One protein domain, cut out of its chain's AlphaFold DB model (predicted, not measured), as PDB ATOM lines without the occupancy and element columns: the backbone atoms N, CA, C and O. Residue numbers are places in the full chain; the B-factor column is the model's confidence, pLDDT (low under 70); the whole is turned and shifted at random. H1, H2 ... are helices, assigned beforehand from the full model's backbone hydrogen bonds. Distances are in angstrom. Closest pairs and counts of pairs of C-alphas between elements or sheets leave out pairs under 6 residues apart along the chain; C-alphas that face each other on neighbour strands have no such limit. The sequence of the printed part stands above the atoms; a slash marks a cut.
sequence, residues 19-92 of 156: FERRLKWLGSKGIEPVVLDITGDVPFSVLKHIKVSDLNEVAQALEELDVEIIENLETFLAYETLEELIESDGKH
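This is residues 19 to 92 of the 156 residues of the protein "Conjugative transposon protein, Antirestriction protein" of Lactococcus lactis subsp. lactis A12 (UniProt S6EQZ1). Six short helices are strung along a rod, with H1 at one end, H2 and H3 in the middle, and H4, H5 and H6 at the other end. Residues 25 to 31 stick out, and no helix touches another. The printed part has 74 residues, half of them, 37, in H1 to H6 in that order, with no named strand: all helix. It is only just compact, close to loose, with a radius of gyration of the C-alphas of 13.5 A and spans of 43 by 18 by 18 A.

H1, residues 19 to 27, is close to but not clearly touching H3, residues 55 to 62; their closest C-alphas, Phe 19 and Asn 56, are 6.8 A apart. H3 is near H6, residues 82 to 88, the closest C-alphas being Ala 61 and Ile 86, 6.5 A. Every O i to N i+4 pair is within hydrogen-bond range in H1, H3, H6 and H4, residues 67 to 71; H2, residues 44 to 47, and H5, residues 73 to 76, are too short for one.

H1 begins at C-alpha 19 (116.925, 123.914, 103.042) and is 12.1 A long; H6 ends at C-alpha 88 (108.659, 108.033, 122.028).

The printed part has no cut, H1 to H2 is a long link, and no printed residue is under 70.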
ATOM      1  N   PHE A  19     117.181 123.069 101.883       94.12
ATOM      2  CA  PHE A  19     116.925 123.914 103.042       94.12
ATOM      3  C   PHE A  19     118.187 124.626 103.524       94.12
ATOM      4  O   PHE A  19     118.247 125.856 103.498       94.12
ATOM      5  N   GLU A  20     119.244 123.878 103.844       93.12
ATOM      6  CA  GLU A  20     120.500 124.432 104.363       93.12
ATOM      7  C   GLU A  20     121.140 125.447 103.407       93.12
ATOM      8  O   GLU A  20     121.581 126.530 103.807       93.12
ATOM      9  N   ARG A  21     121.169 125.129 102.104       93.19
ATOM     10  CA  ARG A  21     121.755 125.996 101.069       93.19
ATOM     11  C   ARG A  21     121.013 127.330 100.998       93.19
ATOM     12  O   ARG A  21     121.641 128.390 100.901       93.19
ATOM     13  N   ARG A  22     119.681 127.276 101.021       91.94
ATOM     14  CA  ARG A  22     118.796 128.446 100.940       91.94
ATOM     15  C   ARG A  22     118.810 129.244 102.247       91.94
ATOM     16  O   ARG A  22     118.915 130.470 102.192       91.94
ATOM     17  N   LEU A  23     118.841 128.577 103.400       91.56
ATOM     18  CA  LEU A  23     118.980 129.207 104.712       91.56
ATOM     19  C   LEU A  23     120.308 129.966 104.836       91.56
ATOM     20  O   LEU A  23     120.325 131.132 105.231       91.56
ATOM     21  N   LYS A  24     121.421 129.364 104.400       90.38
ATOM     22  CA  LYS A  24     122.739 130.018 104.367       90.38
ATOM     23  C   LYS A  24     122.748 131.262 103.477       90.38
ATOM     24  O   LYS A  24     123.358 132.274 103.824       90.38
ATOM     25  N   TRP A  25     122.065 131.211 102.333       88.75
ATOM     26  CA  TRP A  25     121.909 132.379 101.465       88.75
ATOM     27  C   TRP A  25     121.091 133.495 102.134       88.75
ATOM     28  O   TRP A  25     121.483 134.660 102.034       88.75
ATOM     29  N   LEU A  26     120.018 133.167 102.858       87.38
ATOM     30  CA  LEU A  26     119.248 134.151 103.630       87.38
ATOM     31  C   LEU A  26     120.091 134.779 104.746       87.38
ATOM     32  O   LEU A  26     120.180 136.004 104.826       87.38
ATOM     33  N   GLY A  27     120.787 133.962 105.540       86.19
ATOM     34  CA  GLY A  27     121.672 134.440 106.606       86.19
ATOM     35  C   GLY A  27     122.831 135.307 106.096       86.19
ATOM     36  O   GLY A  27     123.267 136.234 106.779       86.19
ATOM     37  N   SER A  28     123.282 135.107 104.848       86.44
ATOM     38  CA  SER A  28     124.319 135.945 104.214       86.44
ATOM     39  C   SER A  28     123.927 137.422 104.056       86.44
ATOM     40  O   SER A  28     124.777 138.260 103.753       86.44
ATOM     41  N   LYS A  29     122.652 137.766 104.277       82.00
ATOM     42  CA  LYS A  29     122.159 139.150 104.296       82.00
ATOM     43  C   LYS A  29     122.478 139.895 105.597       82.00
ATOM     44  O   LYS A  29     122.145 141.073 105.695       82.00
ATOM     45  N   GLY A  30     123.141 139.246 106.561       79.50
ATOM     46  CA  GLY A  30     123.575 139.862 107.820       79.50
ATOM     47  C   GLY A  30     122.456 140.018 108.852       79.50
ATOM     48  O   GLY A  30     122.596 140.803 109.784       79.50
ATOM     49  N   ILE A  31     121.347 139.300 108.668       80.88
ATOM     50  CA  ILE A  31     120.207 139.246 109.584       80.88
ATOM     51  C   ILE A  31     119.921 137.771 109.848       80.88
ATOM     52  O   ILE A  31     119.882 136.979 108.905       80.88
ATOM     53  N   GLU A  32     119.738 137.417 111.116       83.25
ATOM     54  CA  GLU A  32     119.344 136.068 111.511       83.25
ATOM     55  C   GLU A  32     117.918 135.774 111.010       83.25
ATOM     56  O   GLU A  32     117.000 136.554 111.289       83.25
ATOM     57  N   PRO A  33     117.716 134.707 110.216       86.62
ATOM     58  CA  PRO A  33     116.389 134.322 109.757       86.62
ATOM     59  C   PRO A  33     115.486 133.939 110.933       86.62
ATOM     60  O   PRO A  33     115.933 133.317 111.889       86.62
ATOM     61  N   VAL A  34     114.202 134.274 110.825       87.38
ATOM     62  CA  VAL A  34     113.158 133.887 111.782       87.38
ATOM     63  C   VAL A  34     111.954 133.350 111.021       87.38
ATOM     64  O   VAL A  34     111.710 133.761 109.881       87.38
ATOM     65  N   VAL A  35     111.189 132.463 111.652       89.44
ATOM     66  CA  VAL A  35     109.905 132.010 111.109       89.44
ATOM     67  C   VAL A  35     108.877 133.120 111.308       89.44
ATOM     68  O   VAL A  35     108.697 133.621 112.417       89.44
ATOM     69  N   LEU A  36     108.238 133.550 110.221       88.56
ATOM     70  CA  LEU A  36     107.207 134.595 110.256       88.56
ATOM     71  C   LEU A  36     105.812 134.058 109.966       88.56
ATOM     72  O   LEU A  36     104.842 134.698 110.357       88.56
ATOM     73  N   ASP A  37     105.734 132.951 109.236       87.44
ATOM     74  CA  ASP A  37     104.490 132.373 108.757       87.44
ATOM     75  C   ASP A  37     104.723 130.911 108.365       87.44
ATOM     76  O   ASP A  37     105.848 130.552 107.995       87.44
ATOM     77  N   ILE A  38     103.677 130.094 108.471       86.12
ATOM     78  CA  ILE A  38     103.669 128.658 108.178       86.12
ATOM     79  C   ILE A  38     102.330 128.305 107.534       86.12
ATOM     80  O   ILE A  38     101.280 128.800 107.932       86.12
ATOM     81  N   THR A  39     102.378 127.415 106.550       84.62
ATOM     82  CA  THR A  39     101.200 126.786 105.954       84.62
ATOM     83  C   THR A  39     101.388 125.276 106.025       84.62
ATOM     84  O   THR A  39     102.358 124.781 105.456       84.62
ATOM     85  N   GLY A  40     100.495 124.568 106.712       84.69
ATOM     86  CA  GLY A  40     100.562 123.117 106.899       84.69
ATOM     87  C   GLY A  40      99.917 122.691 108.215       84.69
ATOM     88  O   GLY A  40      99.341 123.532 108.909       84.69
ATOM     89  N   ASP A  41     100.052 121.407 108.533       83.56
ATOM     90  CA  ASP A  41      99.375 120.775 109.673       83.56
ATOM     91  C   ASP A  41     100.106 121.034 110.999       83.56
ATOM     92  O   ASP A  41      99.490 121.111 112.057       83.56
ATOM     93  N   VAL A  42     101.417 121.298 110.947       85.81
ATOM     94  CA  VAL A  42     102.207 121.633 112.137       85.81
ATOM     95  C   VAL A  42     101.906 123.069 112.601       85.81
ATOM     96  O   VAL A  42     102.162 124.026 111.855       85.81
ATOM     97  N   PRO A  43     101.452 123.278 113.851       85.12
ATOM     98  CA  PRO A  43     101.063 124.603 114.321       85.12
ATOM     99  C   PRO A  43     102.235 125.594 114.403       85.12
ATOM    100  O   PRO A  43     103.326 125.296 114.900       85.12
ATOM    101  N   PHE A  44     101.996 126.847 113.990       85.44
ATOM    102  CA  PHE A  44     102.992 127.931 114.081       85.44
ATOM    103  C   PHE A  44     103.482 128.166 115.519       85.44
ATOM    104  O   PHE A  44     104.623 128.577 115.744       85.44
ATOM    105  N   SER A  45     102.612 127.917 116.500       85.00
ATOM    106  CA  SER A  45     102.910 128.006 117.931       85.00
ATOM    107  C   SER A  45     104.070 127.097 118.347       85.00
ATOM    108  O   SER A  45     104.852 127.521 119.194       85.00
ATOM    109  N   VAL A  46     104.217 125.930 117.716       83.69
ATOM    110  CA  VAL A  46     105.268 124.940 117.969       83.69
ATOM    111  C   VAL A  46     106.559 125.372 117.279       83.69
ATOM    112  O   VAL A  46     107.582 125.624 117.918       83.69
ATOM    113  N   LEU A  47     106.496 125.570 115.962       84.62
ATOM    114  CA  LEU A  47     107.680 125.801 115.132       84.62
ATOM    115  C   LEU A  47     108.382 127.140 115.405       84.62
ATOM    116  O   LEU A  47     109.591 127.247 115.207       84.62
ATOM    117  N   LYS A  48     107.675 128.169 115.895       84.69
ATOM    118  CA  LYS A  48     108.292 129.472 116.229       84.69
ATOM    119  C   LYS A  48     109.329 129.390 117.358       84.69
ATOM    120  O   LYS A  48     110.109 130.328 117.527       84.69
ATOM    121  N   HIS A  49     109.295 128.325 118.159       84.69
ATOM    122  CA  HIS A  49     110.234 128.090 119.257       84.69
ATOM    123  C   HIS A  49     111.455 127.267 118.833       84.69
ATOM    124  O   HIS A  49     112.431 127.194 119.578       84.69
ATOM    125  N   ILE A  50     111.430 126.715 117.622       89.56
ATOM    126  CA  ILE A  50     112.501 125.903 117.056       89.56
ATOM    127  C   ILE A  50     113.496 126.818 116.349       89.56
ATOM    128  O   ILE A  50     113.127 127.793 115.682       89.56
ATOM    129  N   LYS A  51     114.792 126.522 116.481       91.75
ATOM    130  CA  LYS A  51     115.810 127.256 115.726       91.75
ATOM    131  C   LYS A  51     115.606 126.997 114.243       91.75
ATOM    132  O   LYS A  51     115.438 125.859 113.818       91.75
ATOM    133  N   VAL A  52     115.721 128.046 113.428       92.19
ATOM    134  CA  VAL A  52     115.531 127.917 111.976       92.19
ATOM    135  C   VAL A  52     116.497 126.897 111.362       92.19
ATOM    136  O   VAL A  52     116.133 126.239 110.403       92.19
ATOM    137  N   SER A  53     117.700 126.713 111.915       92.06
ATOM    138  CA  SER A  53     118.636 125.674 111.461       92.06
ATOM    139  C   SER A  53     118.112 124.247 111.617       92.06
ATOM    140  O   SER A  53     118.482 123.400 110.812       92.06
ATOM    141  N   ASP A  54     117.247 124.012 112.600       93.69
ATOM    142  CA  ASP A  54     116.854 122.676 113.054       93.69
ATOM    143  C   ASP A  54     115.488 122.278 112.458       93.69
ATOM    144  O   ASP A  54     115.116 121.111 112.453       93.69
ATOM    145  N   LEU A  55     114.755 123.236 111.866       93.69
ATOM    146  CA  LEU A  55     113.416 123.026 111.296       93.69
ATOM    147  C   LEU A  55     113.344 121.887 110.281       93.69
ATOM    148  O   LEU A  55     112.318 121.225 110.187       93.69
ATOM    149  N   ASN A  56     114.396 121.681 109.488       94.62
ATOM    150  CA  ASN A  56     114.383 120.630 108.480       94.62
ATOM    151  C   ASN A  56     114.515 119.235 109.087       94.62
ATOM    152  O   ASN A  56     113.897 118.311 108.580       94.62
ATOM    153  N   GLU A  57     115.310 119.092 110.143       94.62
ATOM    154  CA  GLU A  57     115.448 117.836 110.880       94.62
ATOM    155  C   GLU A  57     114.164 117.535 111.654       94.62
ATOM    156  O   GLU A  57     113.622 116.442 111.536       94.62
ATOM    157  N   VAL A  58     113.604 118.542 112.333       94.00
ATOM    158  CA  VAL A  58     112.308 118.407 113.008       94.00
ATOM    159  C   VAL A  58     111.210 118.020 112.022       94.00
ATOM    160  O   VAL A  58     110.438 117.116 112.305       94.00
ATOM    161  N   ALA A  59     111.139 118.659 110.852       93.06
ATOM    162  CA  ALA A  59     110.137 118.307 109.851       93.06
ATOM    163  C   ALA A  59     110.291 116.866 109.339       93.06
ATOM    164  O   ALA A  59     109.286 116.222 109.086       93.06
ATOM    165  N   GLN A  60     111.522 116.352 109.210       94.25
ATOM    166  CA  GLN A  60     111.754 114.943 108.857       94.25
ATOM    167  C   GLN A  60     111.261 114.002 109.951       94.25
ATOM    168  O   GLN A  60     110.605 113.019 109.647       94.25
ATOM    169  N   ALA A  61     111.552 114.318 111.213       94.38
ATOM    170  CA  ALA A  61     111.095 113.513 112.337       94.38
ATOM    171  C   ALA A  61     109.563 113.513 112.462       94.38
ATOM    172  O   ALA A  61     108.958 112.475 112.699       94.38
ATOM    173  N   LEU A  62     108.919 114.663 112.238       93.25
ATOM    174  CA  LEU A  62     107.459 114.772 112.236       93.25
ATOM    175  C   LEU A  62     106.797 113.972 111.100       93.25
ATOM    176  O   LEU A  62     105.674 113.524 111.279       93.25
ATOM    177  N   GLU A  63     107.462 113.761 109.955       91.50
ATOM    178  CA  GLU A  63     106.932 112.896 108.879       91.50
ATOM    179  C   GLU A  63     106.857 111.411 109.274       91.50
ATOM    180  O   GLU A  63     106.175 110.642 108.595       91.50
ATOM    181  N   GLU A  64     107.565 110.993 110.327       91.94
ATOM    182  CA  GLU A  64     107.560 109.605 110.803       91.94
ATOM    183  C   GLU A  64     106.447 109.328 111.825       91.94
ATOM    184  O   GLU A  64     106.075 108.168 111.993       91.94
ATOM    185  N   LEU A  65     105.893 110.371 112.456       94.62
ATOM    186  CA  LEU A  65     104.800 110.248 113.423       94.62
ATOM    187  C   LEU A  65     103.465 109.922 112.743       94.62
ATOM    188  O   LEU A  65     103.236 110.250 111.575       94.62
ATOM    189  N   ASP A  66     102.557 109.310 113.506       94.06
ATOM    190  CA  ASP A  66     101.193 109.052 113.045       94.06
ATOM    191  C   ASP A  66     100.463 110.365 112.709       94.06
ATOM    192  O   ASP A  66     100.618 111.383 113.391       94.06
ATOM    193  N   VAL A  67      99.640 110.331 111.659       92.00
ATOM    194  CA  VAL A  67      98.863 111.483 111.190       92.00
ATOM    195  C   VAL A  67      97.954 112.023 112.290       92.00
ATOM    196  O   VAL A  67      97.860 113.238 112.440       92.00
ATOM    197  N   GLU A  68      97.387 111.144 113.118       92.44
ATOM    198  CA  GLU A  68      96.513 111.523 114.233       92.44
ATOM    199  C   GLU A  68      97.250 112.385 115.274       92.44
ATOM    200  O   GLU A  68      96.721 113.366 115.803       92.44
ATOM    201  N   ILE A  69      98.528 112.072 115.516       94.69
ATOM    202  CA  ILE A  69      99.392 112.848 116.410       94.69
ATOM    203  C   ILE A  69      99.716 114.205 115.795       94.69
ATOM    204  O   ILE A  69      99.706 115.219 116.492       94.69
ATOM    205  N   ILE A  70     100.003 114.242 114.494       93.56
ATOM    206  CA  ILE A  70     100.346 115.480 113.791       93.56
ATOM    207  C   ILE A  70      99.157 116.439 113.727       93.56
ATOM    208  O   ILE A  70      99.327 117.627 114.013       93.56
ATOM    209  N   GLU A  71      97.964 115.944 113.400       91.75
ATOM    210  CA  GLU A  71      96.744 116.759 113.316       91.75
ATOM    211  C   GLU A  71      96.362 117.367 114.675       91.75
ATOM    212  O   GLU A  71      95.857 118.491 114.734       91.75
ATOM    213  N   ASN A  72      96.711 116.687 115.771       93.81
ATOM    214  CA  ASN A  72      96.418 117.111 117.141       93.81
ATOM    215  C   ASN A  72      97.667 117.489 117.955       93.81
ATOM    216  O   ASN A  72      97.639 117.487 119.189       93.81
ATOM    217  N   LEU A  73      98.766 117.859 117.285       94.06
ATOM    218  CA  LEU A  73     100.085 118.037 117.903       94.06
ATOM    219  C   LEU A  73     100.074 119.004 119.097       94.06
ATOM    220  O   LEU A  73     100.742 118.768 120.097       94.06
ATOM    221  N   GLU A  74      99.302 120.092 119.029       92.38
ATOM    222  CA  GLU A  74      99.172 121.039 120.148       92.38
ATOM    223  C   GLU A  74      98.613 120.392 121.426       92.38
ATOM    224  O   GLU A  74      99.042 120.759 122.521       92.38
ATOM    225  N   THR A  75      97.694 119.432 121.296       94.75
ATOM    226  CA  THR A  75      97.109 118.701 122.427       94.75
ATOM    227  C   THR A  75      98.138 117.760 123.043       94.75
ATOM    228  O   THR A  75      98.332 117.775 124.257       94.75
ATOM    229  N   PHE A  76      98.861 117.005 122.213       95.62
ATOM    230  CA  PHE A  76      99.913 116.091 122.669       95.62
ATOM    231  C   PHE A  76     101.072 116.828 123.352       95.62
ATOM    232  O   PHE A  76     101.574 116.389 124.388       95.62
ATOM    233  N   LEU A  77     101.425 118.017 122.856       94.44
ATOM    234  CA  LEU A  77     102.472 118.856 123.445       94.44
ATOM    235  C   LEU A  77     102.111 119.472 124.811       94.44
ATOM    236  O   LEU A  77     102.933 120.161 125.422       94.44
ATOM    237  N   ALA A  78     100.885 119.263 125.302       93.88
ATOM    238  CA  ALA A  78     100.521 119.575 126.683       93.88
ATOM    239  C   ALA A  78     101.009 118.507 127.680       93.88
ATOM    240  O   ALA A  78     101.121 118.812 128.871       93.88
ATOM    241  N   TYR A  79     101.297 117.294 127.199       95.56
ATOM    242  CA  TYR A  79     101.742 116.146 127.992       95.56
ATOM    243  C   TYR A  79     103.232 115.868 127.806       95.56
ATOM    244  O   TYR A  79     103.921 115.597 128.783       95.56
ATOM    245  N   GLU A  80     103.741 116.031 126.583       95.19
ATOM    246  CA  GLU A  80     105.150 115.807 126.252       95.19
ATOM    247  C   GLU A  80     105.791 117.024 125.597       95.19
ATOM    248  O   GLU A  80     105.146 117.833 124.930       95.19
ATOM    249  N   THR A  81     107.104 117.160 125.743       94.12
ATOM    250  CA  THR A  81     107.862 118.041 124.854       94.12
ATOM    251  C   THR A  81     107.910 117.459 123.440       94.12
ATOM    252  O   THR A  81     107.752 116.262 123.230       94.12
ATOM    253  N   LEU A  82     108.181 118.301 122.439       94.12
ATOM    254  CA  LEU A  82     108.322 117.835 121.056       94.12
ATOM    255  C   LEU A  82     109.445 116.798 120.900       94.12
ATOM    256  O   LEU A  82     109.329 115.888 120.090       94.12
ATOM    257  N   GLU A  83     110.527 116.955 121.663       93.12
ATOM    258  CA  GLU A  83     111.655 116.021 121.672       93.12
ATOM    259  C   GLU A  83     111.219 114.661 122.235       93.12
ATOM    260  O   GLU A  83     111.430 113.647 121.577       93.12
ATOM    261  N   GLU A  84     110.537 114.644 123.386       95.44
ATOM    262  CA  GLU A  84     109.988 113.418 123.987       95.44
ATOM    263  C   GLU A  84     108.987 112.721 123.058       95.44
ATOM    264  O   GLU A  84     109.101 111.516 122.860       95.44
ATOM    265  N   LEU A  85     108.084 113.474 122.423       95.94
ATOM    266  CA  LEU A  85     107.081 112.933 121.502       95.94
ATOM    267  C   LEU A  85     107.707 112.277 120.265       95.94
ATOM    268  O   LEU A  85     107.265 111.216 119.822       95.94
ATOM    269  N   ILE A  86     108.744 112.901 119.704       95.12
ATOM    270  CA  ILE A  86     109.499 112.347 118.573       95.12
ATOM    271  C   ILE A  86     110.273 111.095 119.002       95.12
ATOM    272  O   ILE A  86     110.301 110.108 118.271       95.12
ATOM    273  N   GLU A  87     110.915 111.117 120.172       95.12
ATOM    274  CA  GLU A  87     111.694 109.979 120.676       95.12
ATOM    275  C   GLU A  87     110.811 108.783 121.056       95.12
ATOM    276  O   GLU A  87     111.179 107.632 120.794       95.12
ATOM    277  N   SER A  88     109.653 109.046 121.668       94.94
ATOM    278  CA  SER A  88     108.659 108.033 122.028       94.94
ATOM    279  C   SER A  88     107.937 107.497 120.792       94.94
ATOM    280  O   SER A  88     107.478 106.348 120.804       94.94
ATOM    281  N   ASP A  89     107.897 108.281 119.707       94.88
ATOM    282  CA  ASP A  89     107.125 107.990 118.498       94.88
ATOM    283  C   ASP A  89     105.652 107.750 118.879       94.88
ATOM    284  O   ASP A  89     105.038 106.736 118.553       94.88
ATOM    285  N   GLY A  90     105.133 108.642 119.731       95.12
ATOM    286  CA  GLY A  90     103.752 108.610 120.208       95.12
ATOM    287  C   GLY A  90     103.375 107.440 121.119       95.12
ATOM    288  O   GLY A  90     102.211 107.316 121.484       95.12
ATOM    289  N   LYS A  91     104.315 106.571 121.510       95.94
ATOM    290  CA  LYS A  91     104.014 105.305 122.215       95.94
ATOM    291  C   LYS A  91     103.439 105.459 123.621       95.94
ATOM    292  O   LYS A  91     103.016 104.464 124.204       95.94
ATOM    293  N   HIS A  92     103.453 106.666 124.171       96.81
ATOM    294  CA  HIS A  92     102.838 106.983 125.456       96.81
ATOM    295  C   HIS A  92     101.350 107.340 125.328       96.81
ATOM    296  O   HIS A  92     100.679 107.491 126.345       96.81
TER     297      HIS A  92